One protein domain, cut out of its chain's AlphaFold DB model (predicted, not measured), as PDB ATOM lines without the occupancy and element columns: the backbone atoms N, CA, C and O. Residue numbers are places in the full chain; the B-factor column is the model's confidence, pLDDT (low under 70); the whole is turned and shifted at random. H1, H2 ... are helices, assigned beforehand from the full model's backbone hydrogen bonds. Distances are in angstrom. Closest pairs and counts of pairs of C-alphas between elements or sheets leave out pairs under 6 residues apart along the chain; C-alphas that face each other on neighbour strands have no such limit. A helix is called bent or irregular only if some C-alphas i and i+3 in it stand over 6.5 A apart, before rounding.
ATOM      1  N   MET A  64     148.724 166.845 183.472       77.25
ATOM      2  CA  MET A  64     149.669 165.987 184.197       77.25
ATOM      3  C   MET A  64     149.865 164.633 183.510       77.25
ATOM      4  O   MET A  64     150.977 164.277 183.148       77.25
ATOM      5  N   GLN A  65     148.773 163.923 183.216       82.62
ATOM      6  CA  GLN A  65     148.830 162.616 182.556       82.62
ATOM      7  C   GLN A  65     149.424 162.693 181.146       82.62
ATOM      8  O   GLN A  65     150.058 161.741 180.692       82.62
ATOM      9  N   LEU A  66     149.190 163.799 180.433       83.19
ATOM     10  CA  LEU A  66     149.798 164.035 179.128       83.19
ATOM     11  C   LEU A  66     151.315 164.196 179.260       83.19
ATOM     12  O   LEU A  66     152.050 163.555 178.512       83.19
ATOM     13  N   TYR A  67     151.767 165.022 180.207       82.19
ATOM     14  CA  TYR A  67     153.188 165.242 180.460       82.19
ATOM     15  C   TYR A  67     153.897 163.953 180.884       82.19
ATOM     16  O   TYR A  67     154.877 163.583 180.244       82.19
ATOM     17  N   ASP A  68     153.360 163.227 181.866       86.06
ATOM     18  CA  ASP A  68     153.978 162.000 182.386       86.06
ATOM     19  C   ASP A  68     154.169 160.949 181.283       86.06
ATOM     20  O   ASP A  68     155.223 160.321 181.167       86.06
ATOM     21  N   LYS A  69     153.157 160.771 180.420       87.25
ATOM     22  CA  LYS A  69     153.242 159.834 179.290       87.25
ATOM     23  C   LYS A  69     154.235 160.303 178.236       87.25
ATOM     24  O   LYS A  69     155.025 159.499 177.748       87.25
ATOM     25  N   LEU A  70     154.206 161.589 177.888       86.00
ATOM     26  CA  LEU A  70     155.122 162.168 176.914       86.00
ATOM     27  C   LEU A  70     156.578 162.014 177.372       86.00
ATOM     28  O   LEU A  70     157.409 161.517 176.617       86.00
ATOM     29  N   GLU A  71     156.864 162.381 178.619       85.50
ATOM     30  CA  GLU A  71     158.192 162.268 179.215       85.50
ATOM     31  C   GLU A  71     158.642 160.803 179.285       85.50
ATOM     32  O   GLU A  71     159.763 160.483 178.892       85.50
ATOM     33  N   SER A  72     157.756 159.890 179.702       88.31
ATOM     34  CA  SER A  72     158.064 158.459 179.742       88.31
ATOM     35  C   SER A  72     158.434 157.910 178.364       88.31
ATOM     36  O   SER A  72     159.425 157.192 178.250       88.31
ATOM     37  N   HIS A  73     157.664 158.223 177.317       86.81
ATOM     38  CA  HIS A  73     157.940 157.721 175.968       86.81
ATOM     39  C   HIS A  73     159.212 158.333 175.373       86.81
ATOM     40  O   HIS A  73     159.987 157.614 174.744       86.81
ATOM     41  N   LEU A  74     159.468 159.624 175.606       85.25
ATOM     42  CA  LEU A  74     160.703 160.276 175.161       85.25
ATOM     43  C   LEU A  74     161.937 159.695 175.856       85.25
ATOM     44  O   LEU A  74     162.905 159.364 175.178       85.25
ATOM     45  N   ARG A  75     161.877 159.466 177.172       85.56
ATOM     46  CA  ARG A  75     162.956 158.814 177.931       85.56
ATOM     47  C   ARG A  75     163.216 157.385 177.443       85.56
ATOM     48  O   ARG A  75     164.360 156.945 177.362       85.56
ATOM     49  N   SER A  76     162.164 156.645 177.084       86.00
ATOM     50  CA  SER A  76     162.321 155.318 176.480       86.00
ATOM     51  C   SER A  76     162.988 155.381 175.104       86.00
ATOM     52  O   SER A  76     163.885 154.586 174.838       86.00
ATOM     53  N   LEU A  77     162.604 156.332 174.249       84.31
ATOM     54  CA  LEU A  77     163.241 156.540 172.943       84.31
ATOM     55  C   LEU A  77     164.714 156.951 173.075       84.31
ATOM     56  O   LEU A  77     165.550 156.465 172.312       84.31
ATOM     57  N   GLU A  78     165.040 157.764 174.078       83.19
ATOM     58  CA  GLU A  78     166.416 158.139 174.417       83.19
ATOM     59  C   GLU A  78     167.252 156.922 174.816       83.19
ATOM     60  O   GLU A  78     168.336 156.707 174.281       83.19
ATOM     61  N   SER A  79     166.707 156.041 175.661       82.56
ATOM     62  CA  SER A  79     167.398 154.813 176.085       82.56
ATOM     63  C   SER A  79     167.702 153.831 174.943       82.56
ATOM     64  O   SER A  79     168.563 152.959 175.076       82.56
ATOM     65  N   ILE A  80     166.996 153.957 173.815       81.44
ATOM     66  CA  ILE A  80     167.169 153.109 172.629       81.44
ATOM     67  C   ILE A  80     168.172 153.734 171.642       81.44
ATOM     68  O   ILE A  80     168.600 153.044 170.713       81.44
ATOM     69  N   ASP A  81     168.642 154.960 171.909       72.69
ATOM     70  CA  ASP A  81     169.496 155.785 171.039       72.69
ATOM     71  C   ASP A  81     168.760 156.299 169.783       72.69
ATOM     72  O   ASP A  81     169.341 156.521 168.726       72.69
ATOM     73  N   VAL A  82     167.434 156.475 169.884       64.25
ATOM     74  CA  VAL A  82     166.594 157.052 168.811       64.25
ATOM     75  C   VAL A  82     166.576 158.587 168.882       64.25
ATOM     76  O   VAL A  82     166.062 159.249 167.988       64.25
ATOM     77  N   THR A  83     167.164 159.190 169.916       57.47
ATOM     78  CA  THR A  83     167.216 160.648 170.137       57.47
ATOM     79  C   THR A  83     168.449 161.322 169.540       57.47
ATOM     80  O   THR A  83     168.774 162.451 169.903       57.47
ATOM     81  N   THR A  84     169.127 160.677 168.589       57.81
ATOM     82  CA  THR A  84     170.165 161.340 167.795       57.81
ATOM     83  C   THR A  84     169.569 162.558 167.076       57.81
ATOM     84  O   THR A  84     168.418 162.519 166.640       57.81
ATOM     85  N   ASP A  85     170.371 163.608 166.881       62.44
ATOM     86  CA  ASP A  85     170.037 164.852 166.158       62.44
ATOM     87  C   ASP A  85     169.219 164.620 164.861       62.44
ATOM     88  O   ASP A  85     168.303 165.370 164.529       62.44
ATOM     89  N   LYS A  86     169.443 163.472 164.203       68.38
ATOM     90  CA  LYS A  86     168.693 162.965 163.040       68.38
ATOM     91  C   LYS A  86     167.168 162.895 163.225       68.38
ATOM     92  O   LYS A  86     166.438 163.129 162.266       68.38
ATOM     93  N   TYR A  87     166.675 162.561 164.418       73.12
ATOM     94  CA  TYR A  87     165.242 162.404 164.707       73.12
ATOM     95  C   TYR A  87     164.678 163.514 165.594       73.12
ATOM     96  O   TYR A  87     163.458 163.593 165.762       73.12
ATOM     97  N   ALA A  88     165.529 164.401 166.121       76.06
ATOM     98  CA  ALA A  88     165.126 165.489 167.008       76.06
ATOM     99  C   ALA A  88     164.023 166.360 166.386       76.06
ATOM    100  O   ALA A  88     163.035 166.681 167.045       76.06
ATOM    101  N   THR A  89     164.131 166.667 165.089       80.12
ATOM    102  CA  THR A  89     163.112 167.425 164.349       80.12
ATOM    103  C   THR A  89     161.769 166.695 164.303       80.12
ATOM    104  O   THR A  89     160.734 167.296 164.586       80.12
ATOM    105  N   ALA A  90     161.762 165.400 163.977       82.12
ATOM    106  CA  ALA A  90     160.532 164.613 163.878       82.12
ATOM    107  C   ALA A  90     159.860 164.439 165.250       82.12
ATOM    108  O   ALA A  90     158.652 164.636 165.378       82.12
ATOM    109  N   LEU A  91     160.651 164.143 166.286       81.69
ATOM    110  CA  LEU A  91     160.176 164.040 167.666       81.69
ATOM    111  C   LEU A  91     159.602 165.368 168.158       81.69
ATOM    112  O   LEU A  91     158.529 165.385 168.757       81.69
ATOM    113  N   PHE A  92     160.256 166.487 167.842       83.56
ATOM    114  CA  PHE A  92     159.745 167.814 168.167       83.56
ATOM    115  C   PHE A  92     158.385 168.085 167.512       83.56
ATOM    116  O   PHE A  92     157.467 168.544 168.194       83.56
ATOM    117  N   GLN A  93     158.209 167.764 166.224       84.88
ATOM    118  CA  GLN A  93     156.909 167.930 165.561       84.88
ATOM    119  C   GLN A  93     155.831 167.036 166.185       84.88
ATOM    120  O   GLN A  93     154.743 167.527 166.485       84.88
ATOM    121  N   LEU A  94     156.139 165.764 166.461       86.25
ATOM    122  CA  LEU A  94     155.208 164.839 167.119       86.25
ATOM    123  C   LEU A  94     154.765 165.364 168.485       86.25
ATOM    124  O   LEU A  94     153.573 165.411 168.784       86.25
ATOM    125  N   VAL A  95     155.718 165.817 169.298       84.44
ATOM    126  CA  VAL A  95     155.448 166.362 170.629       84.44
ATOM    127  C   VAL A  95     154.589 167.621 170.539       84.44
ATOM    128  O   VAL A  95     153.617 167.742 171.280       84.44
ATOM    129  N   LYS A  96     154.878 168.539 169.608       83.44
ATOM    130  CA  LYS A  96     154.030 169.721 169.379       83.44
ATOM    131  C   LYS A  96     152.604 169.336 169.006       83.44
ATOM    132  O   LYS A  96     151.672 169.960 169.507       83.44
ATOM    133  N   SER A  97     152.428 168.310 168.175       84.44
ATOM    134  CA  SER A  97     151.112 167.793 167.796       84.44
ATOM    135  C   SER A  97     150.371 167.119 168.957       84.44
ATOM    136  O   SER A  97     149.142 167.152 168.984       84.44
ATOM    137  N   CYS A  98     151.079 166.552 169.941       81.31
ATOM    138  CA  CYS A  98     150.469 165.995 171.153       81.31
ATOM    139  C   CYS A  98     149.885 167.071 172.074       81.31
ATOM    140  O   CYS A  98     149.031 166.754 172.901       81.31
ATOM    141  N   ILE A  99     150.351 168.320 171.996       81.00
ATOM    142  CA  ILE A  99     150.015 169.369 172.962       81.00
ATOM    143  C   ILE A  99     148.731 170.100 172.538       81.00
ATOM    144  O   ILE A  99     148.608 170.531 171.392       81.00
ATOM    145  N   PRO A 100     147.768 170.319 173.457       78.56
ATOM    146  CA  PRO A 100     146.584 171.120 173.179       78.56
ATOM    147  C   PRO A 100     146.935 172.536 172.690       78.56
ATOM    148  O   PRO A 100     147.784 173.216 173.272       78.56
ATOM    149  N   GLY A 101     146.222 173.034 171.675       74.56
ATOM    150  CA  GLY A 101     146.530 174.326 171.043       74.56
ATOM    151  C   GLY A 101     146.537 175.538 171.988       74.56
ATOM    152  O   GLY A 101     147.250 176.509 171.739       74.56
ATOM    153  N   ASN A 102     145.805 175.492 173.107       74.31
ATOM    154  CA  ASN A 102     145.850 176.537 174.135       74.31
ATOM    155  C   ASN A 102     147.196 176.578 174.880       74.31
ATOM    156  O   ASN A 102     147.704 177.670 175.116       74.31
ATOM    157  N   LEU A 103     147.796 175.425 175.195       77.56
ATOM    158  CA  LEU A 103     149.132 175.352 175.801       77.56
ATOM    159  C   LEU A 103     150.214 175.753 174.799       77.56
ATOM    160  O   LEU A 103     151.110 176.525 175.134       77.56
ATOM    161  N   LEU A 104     150.080 175.317 173.544       80.25
ATOM    162  CA  LEU A 104     151.012 175.692 172.482       80.25
ATOM    163  C   LEU A 104     151.005 177.208 172.219       80.25
ATOM    164  O   LEU A 104     152.049 177.807 171.975       80.25
ATOM    165  N   ARG A 105     149.843 177.865 172.325       79.69
ATOM    166  CA  ARG A 105     149.738 179.326 172.197       79.69
ATOM    167  C   ARG A 105     150.456 180.066 173.328       79.69
ATOM    168  O   ARG A 105     151.020 181.127 173.079       79.69
ATOM    169  N   ILE A 106     150.426 179.534 174.551       81.38
ATOM    170  CA  ILE A 106     151.165 180.101 175.691       81.38
ATOM    171  C   ILE A 106     152.669 179.931 175.457       81.38
ATOM    172  O   ILE A 106     153.415 180.897 175.597       81.38
ATOM    173  N   TRP A 107     153.086 178.748 175.000       80.50
ATOM    174  CA  TRP A 107     154.472 178.461 174.633       80.50
ATOM    175  C   TRP A 107     155.017 179.428 173.571       80.50
ATOM    176  O   TRP A 107     156.024 180.086 173.797       80.50
ATOM    177  N   LEU A 108     154.309 179.599 172.451       79.25
ATOM    178  CA  LEU A 108     154.722 180.486 171.350       79.25
ATOM    179  C   LEU A 108     154.748 181.978 171.727       79.25
ATOM    180  O   LEU A 108     155.388 182.792 171.061       79.25
ATOM    181  N   ARG A 109     154.024 182.373 172.779       78.00
ATOM    182  CA  ARG A 109     154.056 183.745 173.306       78.00
ATOM    183  C   ARG A 109     155.226 183.985 174.254       78.00
ATOM    184  O   ARG A 109     155.488 185.143 174.572       78.00
ATOM    185  N   ASN A 110     155.920 182.935 174.691       72.69
ATOM    186  CA  ASN A 110     157.045 183.055 175.603       72.69
ATOM    187  C   ASN A 110     158.217 183.780 174.904       72.69
ATOM    188  O   ASN A 110     158.674 183.327 173.851       72.69
ATOM    189  N   PRO A 111     158.720 184.897 175.461       61.72
ATOM    190  CA  PRO A 111     159.822 185.653 174.865       61.72
ATOM    191  C   PRO A 111     161.126 184.849 174.745       61.72
ATOM    192  O   PRO A 111     161.945 185.191 173.899       61.72
ATOM    193  N   VAL A 112     161.313 183.791 175.547       64.12
ATOM    194  CA  VAL A 112     162.473 182.883 175.456       64.12
ATOM    195  C   VAL A 112     162.460 182.119 174.131       64.12
ATOM    196  O   VAL A 112     163.458 182.101 173.420       64.12
ATOM    197  N   VAL A 113     161.294 181.597 173.735       63.56
ATOM    198  CA  VAL A 113     161.125 180.856 172.476       63.56
ATOM    199  C   VAL A 113     161.398 181.762 171.274       63.56
ATOM    200  O   VAL A 113     162.088 181.359 170.348       63.56
ATOM    201  N   LYS A 114     160.944 183.021 171.325       59.22
ATOM    202  CA  LYS A 114     161.132 183.999 170.240       59.22
ATOM    203  C   LYS A 114     162.570 184.491 170.064       59.22
ATOM    204  O   LYS A 114     162.919 184.939 168.980       59.22
ATOM    205  N   LYS A 115     163.389 184.483 171.120       57.12
ATOM    206  CA  LYS A 115     164.789 184.946 171.056       57.12
ATOM    207  C   LYS A 115     165.755 183.862 170.577       57.12
ATOM    208  O   LYS A 115     166.832 184.192 170.089       57.12
ATOM    209  N   GLU A 116     165.378 182.595 170.721       57.66
ATOM    210  CA  GLU A 116     166.243 181.437 170.456       57.66
ATOM    211  C   GLU A 116     165.806 180.611 169.233       57.66
ATOM    212  O   GLU A 116     166.385 179.562 168.940       57.66
ATOM    213  N   GLU A 117     164.810 181.096 168.482       57.66
ATOM    214  CA  GLU A 117     164.302 180.455 167.262       57.66
ATOM    215  C   GLU A 117     165.411 180.182 166.225       57.66
ATOM    216  O   GLU A 117     165.377 179.122 165.593       57.66
ATOM    217  N   ASP A 118     166.436 181.040 166.156       56.69
ATOM    218  CA  ASP A 118     167.513 180.975 165.155       56.69
ATOM    219  C   ASP A 118     168.807 180.279 165.622       56.69
ATOM    220  O   ASP A 118     169.676 180.006 164.796       56.69
ATOM    221  N   LYS A 119     168.973 179.988 166.923       60.22
ATOM    222  CA  LYS A 119     170.256 179.493 167.479       60.22
ATOM    223  C   LYS A 119     170.215 178.076 168.055       60.22
ATOM    224  O   LYS A 119     171.257 177.432 168.116       60.22
ATOM    225  N   ASN A 120     169.041 177.583 168.445       66.06
ATOM    226  CA  ASN A 120     168.931 176.324 169.184       66.06
ATOM    227  C   ASN A 120     168.611 175.122 168.285       66.06
ATOM    228  O   ASN A 120     167.761 175.216 167.388       66.06
ATOM    229  N   SER A 121     169.226 173.969 168.583       74.88
ATOM    230  CA  SER A 121     168.892 172.695 167.935       74.88
ATOM    231  C   SER A 121     167.433 172.306 168.224       74.88
ATOM    232  O   SER A 121     166.827 172.730 169.214       74.88
ATOM    233  N   CYS A 122     166.829 171.470 167.370       72.75
ATOM    234  CA  CYS A 122     165.500 170.909 167.641       72.75
ATOM    235  C   CYS A 122     165.460 170.112 168.956       72.75
ATOM    236  O   CYS A 122     164.412 170.080 169.602       72.75
ATOM    237  N   GLY A 123     166.587 169.522 169.372       72.75
ATOM    238  CA  GLY A 123     166.717 168.868 170.678       72.75
ATOM    239  C   GLY A 123     166.546 169.851 171.839       72.75
ATOM    240  O   GLY A 123     165.741 169.613 172.739       72.75
ATOM    241  N   ASP A 124     167.201 171.009 171.764       77.69
ATOM    242  CA  ASP A 124     167.099 172.061 172.784       77.69
ATOM    243  C   ASP A 124     165.679 172.634 172.850       77.69
ATOM    244  O   ASP A 124     165.119 172.825 173.928       77.69
ATOM    245  N   LYS A 125     165.044 172.843 171.688       80.06
ATOM    246  CA  LYS A 125     163.646 173.302 171.595       80.06
ATOM    247  C   LYS A 125     162.666 172.290 172.197       80.06
ATOM    248  O   LYS A 125     161.671 172.686 172.808       80.06
ATOM    249  N   LEU A 126     162.934 170.992 172.042       81.00
ATOM    250  CA  LEU A 126     162.150 169.930 172.670       81.00
ATOM    251  C   LEU A 126     162.318 169.938 174.196       81.00
ATOM    252  O   LEU A 126     161.318 169.887 174.912       81.00
ATOM    253  N   LEU A 127     163.551 170.058 174.693       81.12
ATOM    254  CA  LEU A 127     163.841 170.148 176.126       81.12
ATOM    255  C   LEU A 127     163.120 171.343 176.762       81.12
ATOM    256  O   LEU A 127     162.432 171.212 177.773       81.12
ATOM    257  N   GLN A 128     163.224 172.505 176.124       82.50
ATOM    258  CA  GLN A 128     162.545 173.731 176.518       82.50
ATOM    259  C   GLN A 128     161.024 173.540 176.639       82.50
ATOM    260  O   GLN A 128     160.421 173.938 177.639       82.50
ATOM    261  N   LEU A 129     160.411 172.877 175.656       82.56
ATOM    262  CA  LEU A 129     158.978 172.589 175.650       82.56
ATOM    263  C   LEU A 129     158.572 171.652 176.796       82.56
ATOM    264  O   LEU A 129     157.556 171.890 177.451       82.56
ATOM    265  N   LEU A 130     159.368 170.617 177.076       83.00
ATOM    266  CA  LEU A 130     159.132 169.715 178.206       83.00
ATOM    267  C   LEU A 130     159.242 170.440 179.548       83.00
ATOM    268  O   LEU A 130     158.396 170.236 180.415       83.00
ATOM    269  N   LEU A 131     160.232 171.319 179.712       83.50
ATOM    270  CA  LEU A 131     160.400 172.114 180.932       83.50
ATOM    271  C   LEU A 131     159.221 173.061 181.166       83.50
ATOM    272  O   LEU A 131     158.785 173.242 182.302       83.50
ATOM    273  N   PHE A 132     158.648 173.620 180.103       83.62
ATOM    274  CA  PHE A 132     157.426 174.408 180.214       83.62
ATOM    275  C   PHE A 132     156.201 173.583 180.577       83.62
ATOM    276  O   PHE A 132     155.446 173.988 181.458       83.62
ATOM    277  N   LEU A 133     156.007 172.428 179.937       82.00
ATOM    278  CA  LEU A 133     154.907 171.535 180.297       82.00
ATOM    279  C   LEU A 133     155.016 171.095 181.758       82.00
ATOM    280  O   LEU A 133     154.011 171.092 182.463       82.00
ATOM    281  N   ARG A 134     156.234 170.812 182.226       81.94
ATOM    282  CA  ARG A 134     156.514 170.513 183.628       81.94
ATOM    283  C   ARG A 134     156.101 171.660 184.547       81.94
ATOM    284  O   ARG A 134     155.347 171.438 185.485       81.94
ATOM    285  N   ALA A 135     156.529 172.888 184.248       79.44
ATOM    286  CA  ALA A 135     156.186 174.070 185.043       79.44
ATOM    287  C   ALA A 135     154.671 174.364 185.069       79.44
ATOM    288  O   ALA A 135     154.130 174.823 186.077       79.44
ATOM    289  N   GLU A 136     153.975 174.085 183.967       77.81
ATOM    290  CA  GLU A 136     152.520 174.211 183.860       77.81
ATOM    291  C   GLU A 136     151.784 173.118 184.660       77.81
ATOM    292  O   GLU A 136     150.734 173.387 185.246       77.81
ATOM    293  N   VAL A 137     152.324 171.895 184.708       76.81
ATOM    294  CA  VAL A 137     151.767 170.753 185.457       76.81
ATOM    295  C   VAL A 137     152.030 170.859 186.958       76.81
ATOM    296  O   VAL A 137     151.125 170.601 187.747       76.81
ATOM    297  N   GLU A 138     153.223 171.295 187.364       76.38
ATOM    298  CA  GLU A 138     153.608 171.497 188.770       76.38
ATOM    299  C   GLU A 138     152.911 172.714 189.416       76.38
ATOM    300  O   GLU A 138     153.142 173.027 190.584       76.38
ATOM    301  N   GLY A 139     152.016 173.388 188.685       60.25
ATOM    302  CA  GLY A 139     151.201 174.470 189.215       60.25
ATOM    303  C   GLY A 139     151.990 175.763 189.361       60.25
ATOM    304  O   GLY A 139     152.131 176.283 190.462       60.25
TER     305      GLY A 139
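What this domain is: This is residues 64 to 139 of the 159 residues of an uncharacterized protein of Araneus ventricosus (UniProt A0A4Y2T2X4). Three longer helices, H1, H2 and H5, run roughly side by side as a loosely made bundle, their centres in a triangle and H5 nearest the middle. H3 crosses near H5 on the side away from H1, and short H4 follows it there, farthest from the middle. The printed part has 76 residues with five named helices, H1 to H5 in chain order, and no named strand: all helix. It is compact, with a radius of gyration of the C-alphas of 12.2 A and spans of 33 by 31 by 18 A.

How they stand to each other: H5, residues 122 to 137, touches H2, residues 85 to 98, with its residues 122 to 126 alone; the closest C-alphas, of Ala 88 and Gly 123, are 5.2 A apart. They run the same way at a shallow tilt of 33 degrees, only just short of steep. H1, residues 64 to 79, touches H5 with residues 64 to 71 alone, opposite ways at a shallow tilt of 31 degrees; the closest C-alphas, of Met 64 and Val 137, are 5.4 A apart. H1 and H2 are close but not clearly touching, with the closest C-alphas, of Leu 70 and Val 95, 7.6 A apart. H3, residues 101 to 109, is close to H5 but not clearly touching, at a steep tilt of 65 degrees; the closest C-alphas, of Trp 107 and Leu 129, are 7.5 A apart. H4, residues 111 to 115, is only just apart from H5, at 8.0 A between closest C-alphas. Every O i to N i+4 pair is within hydrogen-bond range in H1, H3, H4 and H5, and 8 of 10 in H2.

Where its parts are: H1 begins at C-alpha 64 (149.669, 165.987, 184.197), and H5 ends at C-alpha 137 (151.767, 170.753, 185.457); each measures 22.5 A. H2 measures 20.2 A and is irregular, with C-alphas 86 and 89 7.3 A apart. H3 measures 12.3 A and H4 6.3 A.

The domain as a whole: The C-alphas farthest apart, of Lys 86 and Gly 139, are 33.5 A apart. The printed part has no cut and no long link. Its mean pLDDT is 76.7, with residues 82 to 86, 111 to 120 and 139 under 70.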